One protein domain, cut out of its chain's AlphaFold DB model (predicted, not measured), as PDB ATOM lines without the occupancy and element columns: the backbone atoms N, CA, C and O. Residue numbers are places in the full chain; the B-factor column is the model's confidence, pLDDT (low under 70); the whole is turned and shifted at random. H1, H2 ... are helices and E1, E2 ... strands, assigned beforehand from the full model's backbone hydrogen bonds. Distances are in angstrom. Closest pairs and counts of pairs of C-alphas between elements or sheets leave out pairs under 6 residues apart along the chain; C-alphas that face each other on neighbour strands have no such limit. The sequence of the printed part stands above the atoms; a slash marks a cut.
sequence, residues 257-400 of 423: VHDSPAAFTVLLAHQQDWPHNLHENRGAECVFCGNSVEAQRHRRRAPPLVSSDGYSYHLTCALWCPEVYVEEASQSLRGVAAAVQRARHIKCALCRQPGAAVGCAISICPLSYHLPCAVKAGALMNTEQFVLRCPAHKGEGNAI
ATOM      1  N   VAL A 257      32.527   2.941 -13.397       36.47
ATOM      2  CA  VAL A 257      31.901   1.683 -12.948       36.47
ATOM      3  C   VAL A 257      32.965   0.696 -12.439       36.47
ATOM      4  O   VAL A 257      32.624  -0.250 -11.729       36.47
ATOM      5  N   HIS A 258      34.251   0.927 -12.743       34.22
ATOM      6  CA  HIS A 258      35.354   0.062 -12.313       34.22
ATOM      7  C   HIS A 258      35.635   0.195 -10.803       34.22
ATOM      8  O   HIS A 258      36.055  -0.762 -10.159       34.22
ATOM      9  N   ASP A 259      35.328   1.358 -10.225       37.78
ATOM     10  CA  ASP A 259      35.653   1.717  -8.838       37.78
ATOM     11  C   ASP A 259      34.758   1.042  -7.772       37.78
ATOM     12  O   ASP A 259      34.978   1.202  -6.571       37.78
ATOM     13  N   SER A 260      33.742   0.275  -8.187       43.09
ATOM     14  CA  SER A 260      32.959  -0.599  -7.306       43.09
ATOM     15  C   SER A 260      33.298  -2.054  -7.625       43.09
ATOM     16  O   SER A 260      32.791  -2.572  -8.624       43.09
ATOM     17  N   PRO A 261      34.107  -2.748  -6.797       42.22
ATOM     18  CA  PRO A 261      34.608  -4.082  -7.126       42.22
ATOM     19  C   PRO A 261      33.506  -5.086  -7.473       42.22
ATOM     20  O   PRO A 261      33.639  -5.820  -8.439       42.22
ATOM     21  N   ALA A 262      32.360  -5.068  -6.785       40.75
ATOM     22  CA  ALA A 262      31.246  -5.963  -7.112       40.75
ATOM     23  C   ALA A 262      30.558  -5.628  -8.454       40.75
ATOM     24  O   ALA A 262      30.094  -6.528  -9.147       40.75
ATOM     25  N   ALA A 263      30.482  -4.352  -8.851       42.22
ATOM     26  CA  ALA A 263      29.931  -3.979 -10.157       42.22
ATOM     27  C   ALA A 263      30.933  -4.274 -11.283       42.22
ATOM     28  O   ALA A 263      30.556  -4.819 -12.321       42.22
ATOM     29  N   PHE A 264      32.208  -3.960 -11.049       41.16
ATOM     30  CA  PHE A 264      33.301  -4.187 -11.982       41.16
ATOM     31  C   PHE A 264      33.569  -5.674 -12.208       41.16
ATOM     32  O   PHE A 264      33.654  -6.100 -13.354       41.16
ATOM     33  N   THR A 265      33.621  -6.491 -11.154       43.53
ATOM     34  CA  THR A 265      33.834  -7.936 -11.292       43.53
ATOM     35  C   THR A 265      32.622  -8.641 -11.905       43.53
ATOM     36  O   THR A 265      32.827  -9.566 -12.679       43.53
ATOM     37  N   VAL A 266      31.381  -8.173 -11.701       45.94
ATOM     38  CA  VAL A 266      30.214  -8.661 -12.475       45.94
ATOM     39  C   VAL A 266      30.323  -8.294 -13.959       45.94
ATOM     40  O   VAL A 266      29.989  -9.107 -14.821       45.94
ATOM     41  N   LEU A 267      30.813  -7.091 -14.275       49.44
ATOM     42  CA  LEU A 267      31.122  -6.687 -15.649       49.44
ATOM     43  C   LEU A 267      32.225  -7.565 -16.258       49.44
ATOM     44  O   LEU A 267      32.031  -8.063 -17.358       49.44
ATOM     45  N   LEU A 268      33.330  -7.806 -15.545       43.41
ATOM     46  CA  LEU A 268      34.457  -8.635 -15.993       43.41
ATOM     47  C   LEU A 268      34.101 -10.123 -16.124       43.41
ATOM     48  O   LEU A 268      34.478 -10.748 -17.110       43.41
ATOM     49  N   ALA A 269      33.354 -10.690 -15.176       43.44
ATOM     50  CA  ALA A 269      32.894 -12.077 -15.239       43.44
ATOM     51  C   ALA A 269      31.984 -12.296 -16.458       43.44
ATOM     52  O   ALA A 269      32.112 -13.300 -17.150       43.44
ATOM     53  N   HIS A 270      31.129 -11.320 -16.788       41.25
ATOM     54  CA  HIS A 270      30.329 -11.362 -18.017       41.25
ATOM     55  C   HIS A 270      31.140 -11.023 -19.286       41.25
ATOM     56  O   HIS A 270      30.799 -11.464 -20.379       41.25
ATOM     57  N   GLN A 271      32.252 -10.297 -19.149       39.94
ATOM     58  CA  GLN A 271      33.199  -9.996 -20.230       39.94
ATOM     59  C   GLN A 271      34.042 -11.218 -20.637       39.94
ATOM     60  O   GLN A 271      34.478 -11.289 -21.782       39.94
ATOM     61  N   GLN A 272      34.231 -12.199 -19.747       37.44
ATOM     62  CA  GLN A 272      34.888 -13.476 -20.067       37.44
ATOM     63  C   GLN A 272      34.008 -14.411 -20.920       37.44
ATOM     64  O   GLN A 272      34.542 -15.218 -21.675       37.44
ATOM     65  N   ASP A 273      32.680 -14.246 -20.873       37.94
ATOM     66  CA  ASP A 273      31.708 -14.929 -21.745       37.94
ATOM     67  C   ASP A 273      31.422 -14.158 -23.058       37.94
ATOM     68  O   ASP A 273      30.522 -14.522 -23.817       37.94
ATOM     69  N   TRP A 274      32.149 -13.073 -23.351       37.41
ATOM     70  CA  TRP A 274      31.887 -12.209 -24.509       37.41
ATOM     71  C   TRP A 274      32.285 -12.890 -25.831       37.41
ATOM     72  O   TRP A 274      33.479 -13.009 -26.128       37.41
ATOM     73  N   PRO A 275      31.337 -13.305 -26.698       35.66
ATOM     74  CA  PRO A 275      31.700 -13.912 -27.967       35.66
ATOM     75  C   PRO A 275      32.316 -12.849 -28.881       35.66
ATOM     76  O   PRO A 275      31.713 -11.805 -29.134       35.66
ATOM     77  N   HIS A 276      33.475 -13.142 -29.474       41.62
ATOM     78  CA  HIS A 276      34.162 -12.236 -30.409       41.62
ATOM     79  C   HIS A 276      33.373 -11.920 -31.708       41.62
ATOM     80  O   HIS A 276      33.847 -11.149 -32.537       41.62
ATOM     81  N   ASN A 277      32.150 -12.442 -31.871       39.56
ATOM     82  CA  ASN A 277      31.198 -12.064 -32.919       39.56
ATOM     83  C   ASN A 277      30.126 -11.087 -32.403       39.56
ATOM     84  O   ASN A 277      28.936 -11.392 -32.336       39.56
ATOM     85  N   LEU A 278      30.540  -9.850 -32.116       46.56
ATOM     86  CA  LEU A 278      29.628  -8.750 -31.762       46.56
ATOM     87  C   LEU A 278      28.763  -8.265 -32.952       46.56
ATOM     88  O   LEU A 278      27.962  -7.341 -32.816       46.56
ATOM     89  N   HIS A 279      28.923  -8.865 -34.135       43.12
ATOM     90  CA  HIS A 279      28.257  -8.447 -35.366       43.12
ATOM     91  C   HIS A 279      26.802  -8.944 -35.480       43.12
ATOM     92  O   HIS A 279      25.943  -8.200 -35.961       43.12
ATOM     93  N   GLU A 280      26.518 -10.155 -34.984       46.28
ATOM     94  CA  GLU A 280      25.198 -10.807 -35.042       46.28
ATOM     95  C   GLU A 280      24.172 -10.186 -34.084       46.28
ATOM     96  O   GLU A 280      22.989 -10.081 -34.405       46.28
ATOM     97  N   ASN A 281      24.602  -9.743 -32.897       48.38
ATOM     98  CA  ASN A 281      23.694  -9.399 -31.791       48.38
ATOM     99  C   ASN A 281      22.996  -8.026 -31.943       48.38
ATOM    100  O   ASN A 281      22.509  -7.434 -30.980       48.38
ATOM    101  N   ARG A 282      22.927  -7.502 -33.172       49.03
ATOM    102  CA  ARG A 282      22.442  -6.158 -33.532       49.03
ATOM    103  C   ARG A 282      20.912  -5.991 -33.425       49.03
ATOM    104  O   ARG A 282      20.390  -4.934 -33.771       49.03
ATOM    105  N   GLY A 283      20.199  -7.022 -32.960       55.34
ATOM    106  CA  GLY A 283      18.737  -7.060 -32.827       55.34
ATOM    107  C   GLY A 283      18.199  -7.560 -31.479       55.34
ATOM    108  O   GLY A 283      16.982  -7.637 -31.326       55.34
ATOM    109  N   ALA A 284      19.047  -7.899 -30.501       76.00
ATOM    110  CA  ALA A 284      18.563  -8.329 -29.189       76.00
ATOM    111  C   ALA A 284      18.048  -7.137 -28.366       76.00
ATOM    112  O   ALA A 284      18.778  -6.187 -28.080       76.00
ATOM    113  N   GLU A 285      16.774  -7.181 -27.974       85.06
ATOM    114  CA  GLU A 285      16.163  -6.145 -27.144       85.06
ATOM    115  C   GLU A 285      16.186  -6.518 -25.658       85.06
ATOM    116  O   GLU A 285      15.814  -7.626 -25.274       85.06
ATOM    117  N   CYS A 286      16.536  -5.553 -24.800       88.94
ATOM    118  CA  CYS A 286      16.452  -5.703 -23.347       88.94
ATOM    119  C   CYS A 286      15.024  -6.091 -22.912       88.94
ATOM    120  O   CYS A 286      14.114  -5.268 -22.986       88.94
ATOM    121  N   VAL A 287      14.825  -7.297 -22.379       92.31
ATOM    122  CA  VAL A 287      13.507  -7.856 -22.004       92.31
ATOM    123  C   VAL A 287      12.732  -7.024 -20.977       92.31
ATOM    124  O   VAL A 287      11.511  -7.149 -20.877       92.31
ATOM    125  N   PHE A 288      13.421  -6.168 -20.220       92.56
ATOM    126  CA  PHE A 288      12.795  -5.227 -19.297       92.56
ATOM    127  C   PHE A 288      12.309  -3.975 -20.030       92.56
ATOM    128  O   PHE A 288      11.114  -3.703 -20.060       92.56
ATOM    129  N   CYS A 289      13.214  -3.202 -20.640       90.56
ATOM    130  CA  CYS A 289      12.875  -1.888 -21.193       90.56
ATOM    131  C   CYS A 289      12.598  -1.866 -22.706       90.56
ATOM    132  O   CYS A 289      12.277  -0.804 -23.218       90.56
ATOM    133  N   GLY A 290      12.706  -2.979 -23.436       88.06
ATOM    134  CA  GLY A 290      12.581  -3.033 -24.902       88.06
ATOM    135  C   GLY A 290      11.282  -2.412 -25.417       88.06
ATOM    136  O   GLY A 290      11.320  -1.550 -26.294       88.06
ATOM    137  N   ASN A 291      10.161  -2.726 -24.757       85.25
ATOM    138  CA  ASN A 291       8.827  -2.201 -25.077       85.25
ATOM    139  C   ASN A 291       8.626  -0.707 -24.729       85.25
ATOM    140  O   ASN A 291       7.546  -0.167 -24.958       85.25
ATOM    141  N   SER A 292       9.599  -0.033 -24.109       83.19
ATOM    142  CA  SER A 292       9.490   1.381 -23.735       83.19
ATOM    143  C   SER A 292       9.890   2.295 -24.892       83.19
ATOM    144  O   SER A 292      10.980   2.173 -25.453       83.19
ATOM    145  N   VAL A 293       9.048   3.288 -25.186       74.94
ATOM    146  CA  VAL A 293       9.373   4.361 -26.140       74.94
ATOM    147  C   VAL A 293      10.553   5.198 -25.621       74.94
ATOM    148  O   VAL A 293      11.451   5.550 -26.379       74.94
ATOM    149  N   GLU A 294      10.627   5.439 -24.309       68.94
ATOM    150  CA  GLU A 294      11.762   6.102 -23.653       68.94
ATOM    151  C   GLU A 294      13.081   5.329 -23.809       68.94
ATOM    152  O   GLU A 294      14.151   5.934 -23.934       68.94
ATOM    153  N   ALA A 295      13.030   3.994 -23.855       65.38
ATOM    154  CA  ALA A 295      14.224   3.169 -24.007       65.38
ATOM    155  C   ALA A 295      14.899   3.287 -25.382       65.38
ATOM    156  O   ALA A 295      16.025   2.817 -25.522       65.38
ATOM    157  N   GLN A 296      14.304   3.970 -26.369       62.12
ATOM    158  CA  GLN A 296      14.986   4.309 -27.629       62.12
ATOM    159  C   GLN A 296      16.316   5.053 -27.407       62.12
ATOM    160  O   GLN A 296      17.252   4.873 -28.186       62.12
ATOM    161  N   ARG A 297      16.435   5.838 -26.323       60.28
ATOM    162  CA  ARG A 297      17.708   6.454 -25.901       60.28
ATOM    163  C   ARG A 297      18.628   5.455 -25.189       60.28
ATOM    164  O   ARG A 297      19.821   5.412 -25.471       60.28
ATOM    165  N   HIS A 298      18.070   4.612 -24.319       63.16
ATOM    166  CA  HIS A 298      18.825   3.615 -23.550       63.16
ATOM    167  C   HIS A 298      19.479   2.544 -24.448       63.16
ATOM    168  O   HIS A 298      20.618   2.158 -24.193       63.16
ATOM    169  N   ARG A 299      18.805   2.134 -25.536       61.69
ATOM    170  CA  ARG A 299      19.305   1.197 -26.568       61.69
ATOM    171  C   ARG A 299      20.599   1.652 -27.264       61.69
ATOM    172  O   ARG A 299      21.246   0.837 -27.907       61.69
ATOM    173  N   ARG A 300      20.953   2.943 -27.198       56.22
ATOM    174  CA  ARG A 300      22.140   3.516 -27.868       56.22
ATOM    175  C   ARG A 300      23.346   3.721 -26.945       56.22
ATOM    176  O   ARG A 300      24.403   4.081 -27.443       56.22
ATOM    177  N   ARG A 301      23.186   3.550 -25.627       60.31
ATOM    178  CA  ARG A 301      24.213   3.894 -24.621       60.31
ATOM    179  C   ARG A 301      24.926   2.696 -24.002       60.31
ATOM    180  O   ARG A 301      26.046   2.849 -23.539       60.31
ATOM    181  N   ALA A 302      24.302   1.522 -24.009       62.81
ATOM    182  CA  ALA A 302      24.941   0.265 -23.638       62.81
ATOM    183  C   ALA A 302      24.274  -0.883 -24.411       62.81
ATOM    184  O   ALA A 302      23.040  -0.903 -24.477       62.81
ATOM    185  N   PRO A 303      25.032  -1.840 -24.977       70.75
ATOM    186  CA  PRO A 303      24.445  -3.070 -25.493       70.75
ATOM    187  C   PRO A 303      23.842  -3.884 -24.331       70.75
ATOM    188  O   PRO A 303      24.371  -3.855 -23.215       70.75
ATOM    189  N   PRO A 304      22.730  -4.605 -24.542       82.00
ATOM    190  CA  PRO A 304      22.195  -5.493 -23.525       82.00
ATOM    191  C   PRO A 304      23.024  -6.784 -23.438       82.00
ATOM    192  O   PRO A 304      23.298  -7.440 -24.443       82.00
ATOM    193  N   LEU A 305      23.381  -7.157 -22.211       82.50
ATOM    194  CA  LEU A 305      24.009  -8.429 -21.859       82.50
ATOM    195  C   LEU A 305      23.044  -9.589 -22.137       82.50
ATOM    196  O   LEU A 305      21.832  -9.383 -22.166       82.50
ATOM    197  N   VAL A 306      23.559 -10.808 -22.297       83.88
ATOM    198  CA  VAL A 306      22.747 -12.025 -22.469       83.88
ATOM    199  C   VAL A 306      23.077 -13.015 -21.349       83.88
ATOM    200  O   VAL A 306      24.243 -13.294 -21.087       83.88
ATOM    201  N   SER A 307      22.053 -13.532 -20.669       81.25
ATOM    202  CA  SER A 307      22.193 -14.609 -19.675       81.25
ATOM    203  C   SER A 307      22.279 -15.982 -20.353       81.25
ATOM    204  O   SER A 307      21.725 -16.174 -21.436       81.25
ATOM    205  N   SER A 308      22.874 -16.956 -19.653       76.56
ATOM    206  CA  SER A 308      22.729 -18.406 -19.890       76.56
ATOM    207  C   SER A 308      21.312 -18.842 -20.281       76.56
ATOM    208  O   SER A 308      21.133 -19.748 -21.089       76.56
ATOM    209  N   ASP A 309      20.301 -18.172 -19.728       77.94
ATOM    210  CA  ASP A 309      18.881 -18.486 -19.878       77.94
ATOM    211  C   ASP A 309      18.286 -17.900 -21.181       77.94
ATOM    212  O   ASP A 309      17.072 -17.925 -21.392       77.94
ATOM    213  N   GLY A 310      19.120 -17.304 -22.043       84.88
ATOM    214  CA  GLY A 310      18.733 -16.672 -23.308       84.88
ATOM    215  C   GLY A 310      18.083 -15.288 -23.169       84.88
ATOM    216  O   GLY A 310      17.635 -14.712 -24.160       84.88
ATOM    217  N   TYR A 311      18.009 -14.723 -21.959       88.81
ATOM    218  CA  TYR A 311      17.442 -13.389 -21.743       88.81
ATOM    219  C   TYR A 311      18.463 -12.285 -22.018       88.81
ATOM    220  O   TYR A 311      19.510 -12.236 -21.376       88.81
ATOM    221  N   SER A 312      18.112 -11.355 -22.909       89.56
ATOM    222  CA  SER A 312      18.875 -10.130 -23.165       89.56
ATOM    223  C   SER A 312      18.423  -8.986 -22.244       89.56
ATOM    224  O   SER A 312      17.226  -8.734 -22.137       89.56
ATOM    225  N   TYR A 313      19.328  -8.277 -21.564       87.94
ATOM    226  CA  TYR A 313      19.007  -7.160 -20.661       87.94
ATOM    227  C   TYR A 313      20.170  -6.175 -20.480       87.94
ATOM    228  O   TYR A 313      21.333  -6.553 -20.430       87.94
ATOM    229  N   HIS A 314      19.873  -4.888 -20.280       86.19
ATOM    230  CA  HIS A 314      20.883  -3.958 -19.760       86.19
ATOM    231  C   HIS A 314      21.156  -4.268 -18.280       86.19
ATOM    232  O   HIS A 314      20.203  -4.412 -17.509       86.19
ATOM    233  N   LEU A 315      22.429  -4.292 -17.868       83.19
ATOM    234  CA  LEU A 315      22.864  -4.539 -16.485       83.19
ATOM    235  C   LEU A 315      22.076  -3.701 -15.462       83.19
ATOM    236  O   LEU A 315      21.468  -4.243 -14.539       83.19
ATOM    237  N   THR A 316      21.980  -2.388 -15.683       84.19
ATOM    238  CA  THR A 316      21.244  -1.459 -14.812       84.19
ATOM    239  C   THR A 316      19.748  -1.779 -14.741       84.19
ATOM    240  O   THR A 316      19.148  -1.674 -13.676       84.19
ATOM    241  N   CYS A 317      19.127  -2.227 -15.839       88.94
ATOM    242  CA  CYS A 317      17.719  -2.640 -15.820       88.94
ATOM    243  C   CYS A 317      17.497  -3.903 -14.970       88.94
ATOM    244  O   CYS A 317      16.460  -4.007 -14.318       88.94
ATOM    245  N   ALA A 318      18.460  -4.833 -14.945       90.31
ATOM    246  CA  ALA A 318      18.395  -6.022 -14.101       90.31
ATOM    247  C   ALA A 318      18.650  -5.698 -12.618       90.31
ATOM    248  O   ALA A 318      17.854  -6.100 -11.779       90.31
ATOM    249  N   LEU A 319      19.692  -4.926 -12.280       88.81
ATOM    250  CA  LEU A 319      20.069  -4.621 -10.885       88.81
ATOM    251  C   LEU A 319      18.972  -3.904 -10.067       88.81
ATOM    252  O   LEU A 319      18.901  -4.072  -8.846       88.81
ATOM    253  N   TRP A 320      18.108  -3.139 -10.745       91.94
ATOM    254  CA  TRP A 320      16.931  -2.467 -10.177       91.94
ATOM    255  C   TRP A 320      15.685  -3.371 -10.049       91.94
ATOM    256  O   TRP A 320      14.619  -2.910  -9.630       91.94
ATOM    257  N   CYS A 321      15.779  -4.657 -10.397       91.50
ATOM    258  CA  CYS A 321      14.713  -5.629 -10.163       91.50
ATOM    259  C   CYS A 321      14.815  -6.218  -8.740       91.50
ATOM    260  O   CYS A 321      15.877  -6.721  -8.380       91.50
ATOM    261  N   PRO A 322      13.731  -6.244  -7.936       88.75
ATOM    262  CA  PRO A 322      13.752  -6.778  -6.569       88.75
ATOM    263  C   PRO A 322      14.137  -8.261  -6.435       88.75
ATOM    264  O   PRO A 322      14.563  -8.653  -5.354       88.75
ATOM    265  N   GLU A 323      14.000  -9.081  -7.482       91.06
ATOM    266  CA  GLU A 323      14.455 -10.482  -7.483       91.06
ATOM    267  C   GLU A 323      15.946 -10.642  -7.815       91.06
ATOM    268  O   GLU A 323      16.490 -11.723  -7.609       91.06
ATOM    269  N   VAL A 324      16.598  -9.613  -8.367       89.69
ATOM    270  CA  VAL A 324      17.972  -9.711  -8.876       89.69
ATOM    271  C   VAL A 324      18.980  -9.334  -7.798       89.69
ATOM    272  O   VAL A 324      18.844  -8.322  -7.100       89.69
ATOM    273  N   TYR A 325      20.025 -10.146  -7.698       84.69
ATOM    274  CA  TYR A 325      21.168  -9.944  -6.817       84.69
ATOM    275  C   TYR A 325      22.445 -10.480  -7.475       84.69
ATOM    276  O   TYR A 325      22.388 -11.288  -8.404       84.69
ATOM    277  N   VAL A 326      23.591 -10.004  -6.993       81.38
ATOM    278  CA  VAL A 326      24.911 -10.543  -7.338       81.38
ATOM    279  C   VAL A 326      25.220 -11.688  -6.378       81.38
ATOM    280  O   VAL A 326      25.049 -11.541  -5.171       81.38
ATOM    281  N   GLU A 327      25.659 -12.828  -6.901       80.50
ATOM    282  CA  GLU A 327      26.153 -13.945  -6.097       80.50
ATOM    283  C   GLU A 327      27.662 -13.790  -5.880       80.50
ATOM    284  O   GLU A 327      28.448 -14.029  -6.792       80.50
ATOM    285  N   GLU A 328      28.073 -13.392  -4.674       76.50
ATOM    286  CA  GLU A 328      29.465 -13.029  -4.340       76.50
ATOM    287  C   GLU A 328      30.498 -14.113  -4.714       76.50
ATOM    288  O   GLU A 328      31.604 -13.792  -5.145       76.50
ATOM    289  N   ALA A 329      30.126 -15.392  -4.605       74.31
ATOM    290  CA  ALA A 329      31.007 -16.531  -4.876       74.31
ATOM    291  C   ALA A 329      31.230 -16.832  -6.372       74.31
ATOM    292  O   ALA A 329      32.197 -17.511  -6.708       74.31
ATOM    293  N   SER A 330      30.351 -16.362  -7.264       70.88
ATOM    294  CA  SER A 330      30.470 -16.556  -8.722       70.88
ATOM    295  C   SER A 330      30.529 -15.248  -9.511       70.88
ATOM    296  O   SER A 330      30.706 -15.281 -10.725       70.88
ATOM    297  N   GLN A 331      30.339 -14.108  -8.838       71.56
ATOM    298  CA  GLN A 331      30.261 -12.766  -9.421       71.56
ATOM    299  C   GLN A 331      29.245 -12.682 -10.577       71.56
ATOM    300  O   GLN A 331      29.396 -11.912 -11.521       71.56
ATOM    301  N   SER A 332      28.172 -13.478 -10.487       76.94
ATOM    302  CA  SER A 332      27.120 -13.574 -11.504       76.94
ATOM    303  C   SER A 332      25.782 -13.017 -11.009       76.94
ATOM    304  O   SER A 332      25.506 -12.960  -9.808       76.94
ATOM    305  N   LEU A 333      24.925 -12.598 -11.946       82.25
ATOM    306  CA  LEU A 333      23.566 -12.151 -11.635       82.25
ATOM    307  C   LEU A 333      22.626 -13.346 -11.477       82.25
ATOM    308  O   LEU A 333      22.373 -14.092 -12.424       82.25
ATOM    309  N   ARG A 334      22.029 -13.476 -10.294       86.00
ATOM    310  CA  ARG A 334      20.968 -14.447 -10.009       86.00
ATOM    311  C   ARG A 334      19.595 -13.771 -10.015       86.00
ATOM    312  O   ARG A 334      19.479 -12.548  -9.989       86.00
ATOM    313  N   GLY A 335      18.537 -14.577 -10.117       88.94
ATOM    314  CA  GLY A 335      17.145 -14.107 -10.088       88.94
ATOM    315  C   GLY A 335      16.620 -13.438 -11.369       88.94
ATOM    316  O   GLY A 335      15.435 -13.111 -11.430       88.94
ATOM    317  N   VAL A 336      17.444 -13.285 -12.417       90.50
ATOM    318  CA  VAL A 336      17.053 -12.631 -13.686       90.50
ATOM    319  C   VAL A 336      15.809 -13.280 -14.305       90.50
ATOM    320  O   VAL A 336      14.847 -12.575 -14.605       90.50
ATOM    321  N   ALA A 337      15.761 -14.611 -14.415       92.00
ATOM    322  CA  ALA A 337      14.593 -15.331 -14.935       92.00
ATOM    323  C   ALA A 337      13.293 -15.035 -14.155       92.00
ATOM    324  O   ALA A 337      12.239 -14.820 -14.757       92.00
ATOM    325  N   ALA A 338      13.368 -14.949 -12.821       93.38
ATOM    326  CA  ALA A 338      12.222 -14.635 -11.966       93.38
ATOM    327  C   ALA A 338      11.758 -13.177 -12.145       93.38
ATOM    328  O   ALA A 338      10.560 -12.922 -12.299       93.38
ATOM    329  N   ALA A 339      12.701 -12.231 -12.217       94.75
ATOM    330  CA  ALA A 339      12.407 -10.838 -12.547       94.75
ATOM    331  C   ALA A 339      11.723 -10.716 -13.918       94.75
ATOM    332  O   ALA A 339      10.720 -10.015 -14.041       94.75
ATOM    333  N   VAL A 340      12.206 -11.438 -14.937       94.06
ATOM    334  CA  VAL A 340      11.610 -11.477 -16.284       94.06
ATOM    335  C   VAL A 340      10.197 -12.066 -16.259       94.06
ATOM    336  O   VAL A 340       9.281 -11.484 -16.848       94.06
ATOM    337  N   GLN A 341       9.986 -13.183 -15.558       94.44
ATOM    338  CA  GLN A 341       8.673 -13.823 -15.433       94.44
ATOM    339  C   GLN A 341       7.644 -12.895 -14.768       94.44
ATOM    340  O   GLN A 341       6.502 -12.812 -15.229       94.44
ATOM    341  N   ARG A 342       8.043 -12.140 -13.734       94.88
ATOM    342  CA  ARG A 342       7.192 -11.104 -13.130       94.88
ATOM    343  C   ARG A 342       6.970  -9.929 -14.088       94.88
ATOM    344  O   ARG A 342       5.826  -9.543 -14.325       94.88
ATOM    345  N   ALA A 343       8.039  -9.373 -14.658       94.81
ATOM    346  CA  ALA A 343       8.012  -8.150 -15.461       94.81
ATOM    347  C   ALA A 343       7.100  -8.242 -16.694       94.81
ATOM    348  O   ALA A 343       6.423  -7.265 -17.020       94.81
ATOM    349  N   ARG A 344       7.019  -9.417 -17.338       93.44
ATOM    350  CA  ARG A 344       6.115  -9.688 -18.476       93.44
ATOM    351  C   ARG A 344       4.650  -9.330 -18.195       93.44
ATOM    352  O   ARG A 344       3.945  -8.921 -19.112       93.44
ATOM    353  N   HIS A 345       4.211  -9.430 -16.941       94.00
ATOM    354  CA  HIS A 345       2.827  -9.181 -16.529       94.00
ATOM    355  C   HIS A 345       2.588  -7.761 -15.983       94.00
ATOM    356  O   HIS A 345       1.441  -7.377 -15.759       94.00
ATOM    357  N   ILE A 346       3.643  -6.961 -15.776       94.88
ATOM    358  CA  ILE A 346       3.546  -5.632 -15.159       94.88
ATOM    359  C   ILE A 346       3.692  -4.536 -16.219       94.88
ATOM    360  O   ILE A 346       4.717  -4.421 -16.896       94.88
ATOM    361  N   LYS A 347       2.650  -3.706 -16.335       96.00
ATOM    362  CA  LYS A 347       2.588  -2.536 -17.222       96.00
ATOM    363  C   LYS A 347       3.225  -1.312 -16.563       96.00
ATOM    364  O   LYS A 347       2.952  -1.018 -15.403       96.00
ATOM    365  N   CYS A 348       4.020  -0.561 -17.321       96.31
ATOM    366  CA  CYS A 348       4.662   0.663 -16.850       96.31
ATOM    367  C   CYS A 348       3.636   1.760 -16.531       96.31
ATOM    368  O   CYS A 348       2.814   2.107 -17.375       96.31
ATOM    369  N   ALA A 349       3.727   2.386 -15.360       96.12
ATOM    370  CA  ALA A 349       2.835   3.473 -14.958       96.12
ATOM    371  C   ALA A 349       2.946   4.732 -15.847       96.12
ATOM    372  O   ALA A 349       1.977   5.481 -15.948       96.12
ATOM    373  N   LEU A 350       4.085   4.940 -16.527       93.88
ATOM    374  CA  LEU A 350       4.244   5.976 -17.558       93.88
ATOM    375  C   LEU A 350       3.707   5.512 -18.930       93.88
ATOM    376  O   LEU A 350       2.585   5.850 -19.296       93.88
ATOM    377  N   CYS A 351       4.477   4.711 -19.681       93.44
ATOM    378  CA  CYS A 351       4.174   4.360 -21.077       93.44
ATOM    379  C   CYS A 351       3.161   3.210 -21.279       93.44
ATOM    380  O   CYS A 351       2.860   2.862 -22.416       93.44
ATOM    381  N   ARG A 352       2.640   2.600 -20.202       94.69
ATOM    382  CA  ARG A 352       1.631   1.511 -20.189       94.69
ATOM    383  C   ARG A 352       2.027   0.179 -20.843       94.69
ATOM    384  O   ARG A 352       1.269  -0.784 -20.732       94.69
ATOM    385  N   GLN A 353       3.225   0.081 -21.415       94.56
ATOM    386  CA  GLN A 353       3.770  -1.147 -22.003       94.56
ATOM    387  C   GLN A 353       4.309  -2.135 -20.944       94.56
ATOM    388  O   GLN A 353       4.715  -1.694 -19.861       94.56
ATOM    389  N   PRO A 354       4.313  -3.459 -21.214       94.44
ATOM    390  CA  PRO A 354       4.794  -4.489 -20.283       94.44
ATOM    391  C   PRO A 354       6.329  -4.509 -20.139       94.44
ATOM    392  O   PRO A 354       7.051  -3.892 -20.925       94.44
ATOM    393  N   GLY A 355       6.842  -5.234 -19.138       92.69
ATOM    394  CA  GLY A 355       8.276  -5.313 -18.808       92.69
ATOM    395  C   GLY A 355       8.703  -4.413 -17.638       92.69
ATOM    396  O   GLY A 355       9.888  -4.310 -17.324       92.69
ATOM    397  N   ALA A 356       7.751  -3.752 -16.973       94.00
ATOM    398  CA  ALA A 356       8.008  -2.743 -15.947       94.00
ATOM    399  C   ALA A 356       8.387  -3.362 -14.590       94.00
ATOM    400  O   ALA A 356       7.595  -3.401 -13.651       94.00
ATOM    401  N   ALA A 357       9.609  -3.882 -14.502       92.56
ATOM    402  CA  ALA A 357      10.088  -4.638 -13.352       92.56
ATOM    403  C   ALA A 357      10.342  -3.798 -12.085       92.56
ATOM    404  O   ALA A 357      10.304  -4.359 -10.986       92.56
ATOM    405  N   VAL A 358      10.592  -2.489 -12.217       93.25
ATOM    406  CA  VAL A 358      11.021  -1.615 -11.111       93.25
ATOM    407  C   VAL A 358       9.794  -1.051 -10.392       93.25
ATOM    408  O   VAL A 358       9.166  -0.097 -10.858       93.25
ATOM    409  N   GLY A 359       9.412  -1.677  -9.279       93.62
ATOM    410  CA  GLY A 359       8.277  -1.261  -8.447       93.62
ATOM    411  C   GLY A 359       8.627  -0.143  -7.464       93.62
ATOM    412  O   GLY A 359       9.782   0.011  -7.073       93.62
ATOM    413  N   CYS A 360       7.624   0.619  -7.024       94.50
ATOM    414  CA  CYS A 360       7.790   1.517  -5.885       94.50
ATOM    415  C   CYS A 360       7.984   0.724  -4.576       94.50
ATOM    416  O   CYS A 360       7.279  -0.248  -4.322       94.50
ATOM    417  N   ALA A 361       8.909   1.164  -3.717       92.12
ATOM    418  CA  ALA A 361       9.232   0.512  -2.445       92.12
ATOM    419  C   ALA A 361       8.139   0.633  -1.360       92.12
ATOM    420  O   ALA A 361       8.171  -0.101  -0.372       92.12
ATOM    421  N   ILE A 362       7.155   1.522  -1.535       91.94
ATOM    422  CA  ILE A 362       5.958   1.560  -0.687       91.94
ATOM    423  C   ILE A 362       5.112   0.324  -0.999       91.94
ATOM    424  O   ILE A 362       4.563   0.197  -2.089       91.94
ATOM    425  N   SER A 363       4.992  -0.589  -0.034       86.94
ATOM    426  CA  SER A 363       4.468  -1.952  -0.235       86.94
ATOM    427  C   SER A 363       3.005  -2.046  -0.691       86.94
ATOM    428  O   SER A 363       2.602  -3.081  -1.219       86.94
ATOM    429  N   ILE A 364       2.217  -0.982  -0.509       92.25
ATOM    430  CA  ILE A 364       0.834  -0.861  -1.000       92.25
ATOM    431  C   ILE A 364       0.732  -0.174  -2.374       92.25
ATOM    432  O   ILE A 364      -0.361  -0.056  -2.924       92.25
ATOM    433  N   CYS A 365       1.845   0.306  -2.933       94.75
ATOM    434  CA  CYS A 365       1.865   1.046  -4.186       94.75
ATOM    435  C   CYS A 365       1.891   0.091  -5.395       94.75
ATOM    436  O   CYS A 365       2.861  -0.645  -5.569       94.75
ATOM    437  N   PRO A 366       0.893   0.132  -6.298       94.19
ATOM    438  CA  PRO A 366       0.906  -0.688  -7.509       94.19
ATOM    439  C   PRO A 366       1.825  -0.124  -8.610       94.19
ATOM    440  O   PRO A 366       2.008  -0.764  -9.646       94.19
ATOM    441  N   LEU A 367       2.369   1.090  -8.441       95.81
ATOM    442  CA  LEU A 367       3.101   1.786  -9.499       95.81
ATOM    443  C   LEU A 367       4.480   1.155  -9.715       95.81
ATOM    444  O   LEU A 367       5.342   1.174  -8.838       95.81
ATOM    445  N   SER A 368       4.674   0.628 -10.923       96.12
ATOM    446  CA  SER A 368       5.934   0.063 -11.401       96.12
ATOM    447  C   SER A 368       6.300   0.667 -12.754       96.12
ATOM    448  O   SER A 368       5.424   1.081 -13.517       96.12
ATOM    449  N   TYR A 369       7.590   0.732 -13.060       94.75
ATOM    450  CA  TYR A 369       8.135   1.436 -14.217       94.75
ATOM    451  C   TYR A 369       9.204   0.592 -14.924       94.75
ATOM    452  O   TYR A 369       9.824  -0.297 -14.336       94.75
ATOM    453  N   HIS A 370       9.459   0.893 -16.197       93.62
ATOM    454  CA  HIS A 370      10.781   0.641 -16.776       93.62
ATOM    455  C   HIS A 370      11.768   1.662 -16.201       93.62
ATOM    456  O   HIS A 370      11.381   2.810 -15.996       93.62
ATOM    457  N   LEU A 371      13.036   1.298 -16.009       90.25
ATOM    458  CA  LEU A 371      14.050   2.201 -15.447       90.25
ATOM    459  C   LEU A 371      14.110   3.598 -16.129       90.25
ATOM    460  O   LEU A 371      13.948   4.592 -15.420       90.25
ATOM    461  N   PRO A 372      14.207   3.732 -17.474       89.44
ATOM    462  CA  PRO A 372      14.189   5.052 -18.126       89.44
ATOM    463  C   PRO A 372      12.828   5.773 -18.033       89.44
ATOM    464  O   PRO A 372      12.774   7.003 -18.016       89.44
ATOM    465  N   CYS A 373      11.717   5.035 -17.926       90.94
ATOM    466  CA  CYS A 373      10.394   5.622 -17.691       90.94
ATOM    467  C   CYS A 373      10.262   6.209 -16.280       90.94
ATOM    468  O   CYS A 373       9.544   7.184 -16.093       90.94
ATOM    469  N   ALA A 374      10.921   5.610 -15.288       91.19
ATOM    470  CA  ALA A 374      10.912   6.080 -13.907       91.19
ATOM    471  C   ALA A 374      11.633   7.433 -13.775       91.19
ATOM    472  O   ALA A 374      11.071   8.372 -13.213       91.19
ATOM    473  N   VAL A 375      12.809   7.551 -14.401       86.94
ATOM    474  CA  VAL A 375      13.552   8.815 -14.551       86.94
ATOM    475  C   VAL A 375      12.713   9.883 -15.253       86.94
ATOM    476  O   VAL A 375      12.535  10.978 -14.722       86.94
ATOM    477  N   LYS A 376      12.117   9.571 -16.415       87.06
ATOM    478  CA  LYS A 376      11.258  10.531 -17.136       87.06
ATOM    479  C   LYS A 376      10.010  10.936 -16.336       87.06
ATOM    480  O   LYS A 376       9.498  12.033 -16.530       87.06
ATOM    481  N   ALA A 377       9.518  10.074 -15.447       89.38
ATOM    482  CA  ALA A 377       8.394  10.383 -14.568       89.38
ATOM    483  C   ALA A 377       8.775  11.250 -13.349       89.38
ATOM    484  O   ALA A 377       7.870  11.673 -12.633       89.38
ATOM    485  N   GLY A 378      10.064  11.499 -13.085       86.94
ATOM    486  CA  GLY A 378      10.517  12.193 -11.874       86.94
ATOM    487  C   GLY A 378      10.354  11.348 -10.603       86.94
ATOM    488  O   GLY A 378       9.990  11.873  -9.547       86.94
ATOM    489  N   ALA A 379      10.546  10.028 -10.704       89.19
ATOM    490  CA  ALA A 379      10.617   9.153  -9.538       89.19
ATOM    491  C   ALA A 379      11.905   9.424  -8.741       89.19
ATOM    492  O   ALA A 379      12.975   9.579  -9.322       89.19
ATOM    493  N   LEU A 380      11.813   9.432  -7.411       89.62
ATOM    494  CA  LEU A 380      12.985   9.509  -6.545       89.62
ATOM    495  C   LEU A 380      13.666   8.136  -6.516       89.62
ATOM    496  O   LEU A 380      13.041   7.130  -6.172       89.62
ATOM    497  N   MET A 381      14.942   8.097  -6.882       83.50
ATOM    498  CA  MET A 381      15.724   6.874  -7.031       83.50
ATOM    499  C   MET A 381      16.887   6.885  -6.040       83.50
ATOM    500  O   MET A 381      17.797   7.695  -6.165       83.50
ATOM    501  N   ASN A 382      16.858   5.986  -5.052       82.50
ATOM    502  CA  ASN A 382      18.005   5.725  -4.190       82.50
ATOM    503  C   ASN A 382      18.853   4.615  -4.826       82.50
ATOM    504  O   ASN A 382      18.482   3.439  -4.807       82.50
ATOM    505  N   THR A 383      19.987   5.018  -5.388       77.69
ATOM    506  CA  THR A 383      20.994   4.178  -6.043       77.69
ATOM    507  C   THR A 383      21.811   3.319  -5.061       77.69
ATOM    508  O   THR A 383      22.342   2.304  -5.496       77.69
ATOM    509  N   GLU A 384      21.868   3.638  -3.757       75.00
ATOM    510  CA  GLU A 384      22.445   2.757  -2.717       75.00
ATOM    511  C   GLU A 384      21.474   1.603  -2.455       75.00
ATOM    512  O   GLU A 384      21.812   0.423  -2.519       75.00
ATOM    513  N   GLN A 385      20.224   1.986  -2.168       77.06
ATOM    514  CA  GLN A 385      19.091   1.110  -1.885       77.06
ATOM    515  C   GLN A 385      18.747   0.168  -3.057       77.06
ATOM    516  O   GLN A 385      18.143  -0.886  -2.859       77.06
ATOM    517  N   PHE A 386      19.043   0.596  -4.293       83.62
ATOM    518  CA  PHE A 386      18.326   0.187  -5.514       83.62
ATOM    519  C   PHE A 386      16.799   0.301  -5.324       83.62
ATOM    520  O   PHE A 386      16.007  -0.554  -5.724       83.62
ATOM    521  N   VAL A 387      16.393   1.380  -4.646       86.19
ATOM    522  CA  VAL A 387      15.044   1.628  -4.127       86.19
ATOM    523  C   VAL A 387      14.405   2.777  -4.891       86.19
ATOM    524  O   VAL A 387      14.955   3.874  -4.972       86.19
ATOM    525  N   LEU A 388      13.206   2.541  -5.424       91.00
ATOM    526  CA  LEU A 388      12.447   3.542  -6.165       91.00
ATOM    527  C   LEU A 388      11.232   4.034  -5.369       91.00
ATOM    528  O   LEU A 388      10.415   3.245  -4.893       91.00
ATOM    529  N   ARG A 389      11.054   5.351  -5.281       92.88
ATOM    530  CA  ARG A 389       9.826   6.000  -4.806       92.88
ATOM    531  C   ARG A 389       9.184   6.734  -5.980       92.88
ATOM    532  O   ARG A 389       9.766   7.651  -6.550       92.88
ATOM    533  N   CYS A 390       7.985   6.308  -6.376       94.50
ATOM    534  CA  CYS A 390       7.243   6.954  -7.459       94.50
ATOM    535  C   CYS A 390       6.928   8.427  -7.114       94.50
ATOM    536  O   CYS A 390       6.914   8.767  -5.929       94.50
ATOM    537  N   PRO A 391       6.585   9.289  -8.089       92.94
ATOM    538  CA  PRO A 391       6.373  10.724  -7.850       92.94
ATOM    539  C   PRO A 391       5.369  11.057  -6.734       92.94
ATOM    540  O   PRO A 391       5.553  12.045  -6.029       92.94
ATOM    541  N   ALA A 392       4.357  10.206  -6.520       92.31
ATOM    542  CA  ALA A 392       3.380  10.334  -5.432       92.31
ATOM    543  C   ALA A 392       3.968  10.122  -4.019       92.31
ATOM    544  O   ALA A 392       3.459  10.686  -3.060       92.31
ATOM    545  N   HIS A 393       5.051   9.349  -3.890       92.50
ATOM    546  CA  HIS A 393       5.683   8.972  -2.616       92.50
ATOM    547  C   HIS A 393       7.095   9.573  -2.460       92.50
ATOM    548  O   HIS A 393       7.865   9.146  -1.599       92.50
ATOM    549  N   LYS A 394       7.467  10.564  -3.289       81.56
ATOM    550  CA  LYS A 394       8.812  11.176  -3.272       81.56
ATOM    551  C   LYS A 394       9.129  11.949  -1.986       81.56
ATOM    552  O   LYS A 394      10.294  12.103  -1.648       81.56
ATOM    553  N   GLY A 395       8.097  12.458  -1.305       77.06
ATOM    554  CA  GLY A 395       8.207  13.210  -0.049       77.06
ATOM    555  C   GLY A 395       7.929  12.381   1.206       77.06
ATOM    556  O   GLY A 395       8.021  12.902   2.314       77.06
ATOM    557  N   GLU A 396       7.586  11.100   1.058       65.31
ATOM    558  CA  GLU A 396       7.444  10.207   2.202       65.31
ATOM    559  C   GLU A 396       8.841   9.854   2.713       65.31
ATOM    560  O   GLU A 396       9.631   9.234   1.996       65.31
ATOM    561  N   GLY A 397       9.149  10.272   3.944       56.19
ATOM    562  CA  GLY A 397      10.444  10.035   4.581       56.19
ATOM    563  C   GLY A 397      10.799   8.551   4.714       56.19
ATOM    564  O   GLY A 397      10.017   7.656   4.377       56.19
ATOM    565  N   ASN A 398      11.996   8.268   5.237       50.12
ATOM    566  CA  ASN A 398      12.615   6.936   5.184       50.12
ATOM    567  C   ASN A 398      11.979   5.853   6.096       50.12
ATOM    568  O   ASN A 398      12.634   4.891   6.487       50.12
ATOM    569  N   ALA A 399      10.691   5.983   6.414       47.69
ATOM    570  CA  ALA A 399       9.865   4.957   7.032       47.69
ATOM    571  C   ALA A 399       9.635   3.787   6.054       47.69
ATOM    572  O   ALA A 399       8.570   3.642   5.450       47.69
ATOM    573  N   ILE A 400      10.648   2.936   5.901       51.66
ATOM    574  CA  ILE A 400      10.498   1.592   5.337       51.66
ATOM    575  C   ILE A 400       9.713   0.773   6.369       51.66
ATOM    576  O   ILE A 400      10.283   0.121   7.241       51.66
TER     577      ILE A 400
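This is residues 257 to 400 of the 423 residues of the protein "PHD-type domain-containing protein" of Leptomonas pyrrhocoris (UniProt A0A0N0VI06). This model has little regular structure: loops make most of its body, with H3 near the middle and two small strand hairpins, E1-E2 and E3-E4, apart from each other. H1 packs on E1-E2. The 144 printed residues, 47 in named elements, run H1 H2 H3 E1 E2 H4 H5 E3 E4, mixed in class, both sheets antiparallel. The whole is compact, radius of gyration of the C-alphas 15.2 A, spanning 47 by 32 by 25 A.

In the hairpin of E1, residues 325 to 327, and E2, residues 332 to 334, N 327 and O 332 are within hydrogen-bond range, 2.9 A. H1, residues 261 to 272, comes closest to E2 at the C-alphas of Val 266 and Ser 332, 5.9 A. H3, residues 315 to 319, and H4, residues 336 to 343, are close but not clearly touching; their closest C-alphas, Ala 318 and Val 336, are 6.8 A apart. H2, residues 295 to 298, and H5, residues 371 to 376, only just touch, with 3 pairs of C-alphas within 8 A, the closest Ala 295 and Pro 372, 6.2 A. In the hairpin of E3, residues 380 to 382, and E4, residues 387 to 389, N 380 and O 389 are 2.8 A apart. Every O i to N i+4 pair is within hydrogen-bond range in H1, H3, H4 and H5; H2 is too short for one.

H1 spans 16.0 A from C-alpha 261 at (34.608, -4.082, -7.126), H4 10.2 A. E4 ends at C-alpha 389, (9.826, 6.000, -4.806).

The printed part has no cut. The links H1 to H2, H2 to H3 and H4 to H5 are long. Residues 257 to 283, 294 to 302 and 396 to 400 have pLDDT under 70.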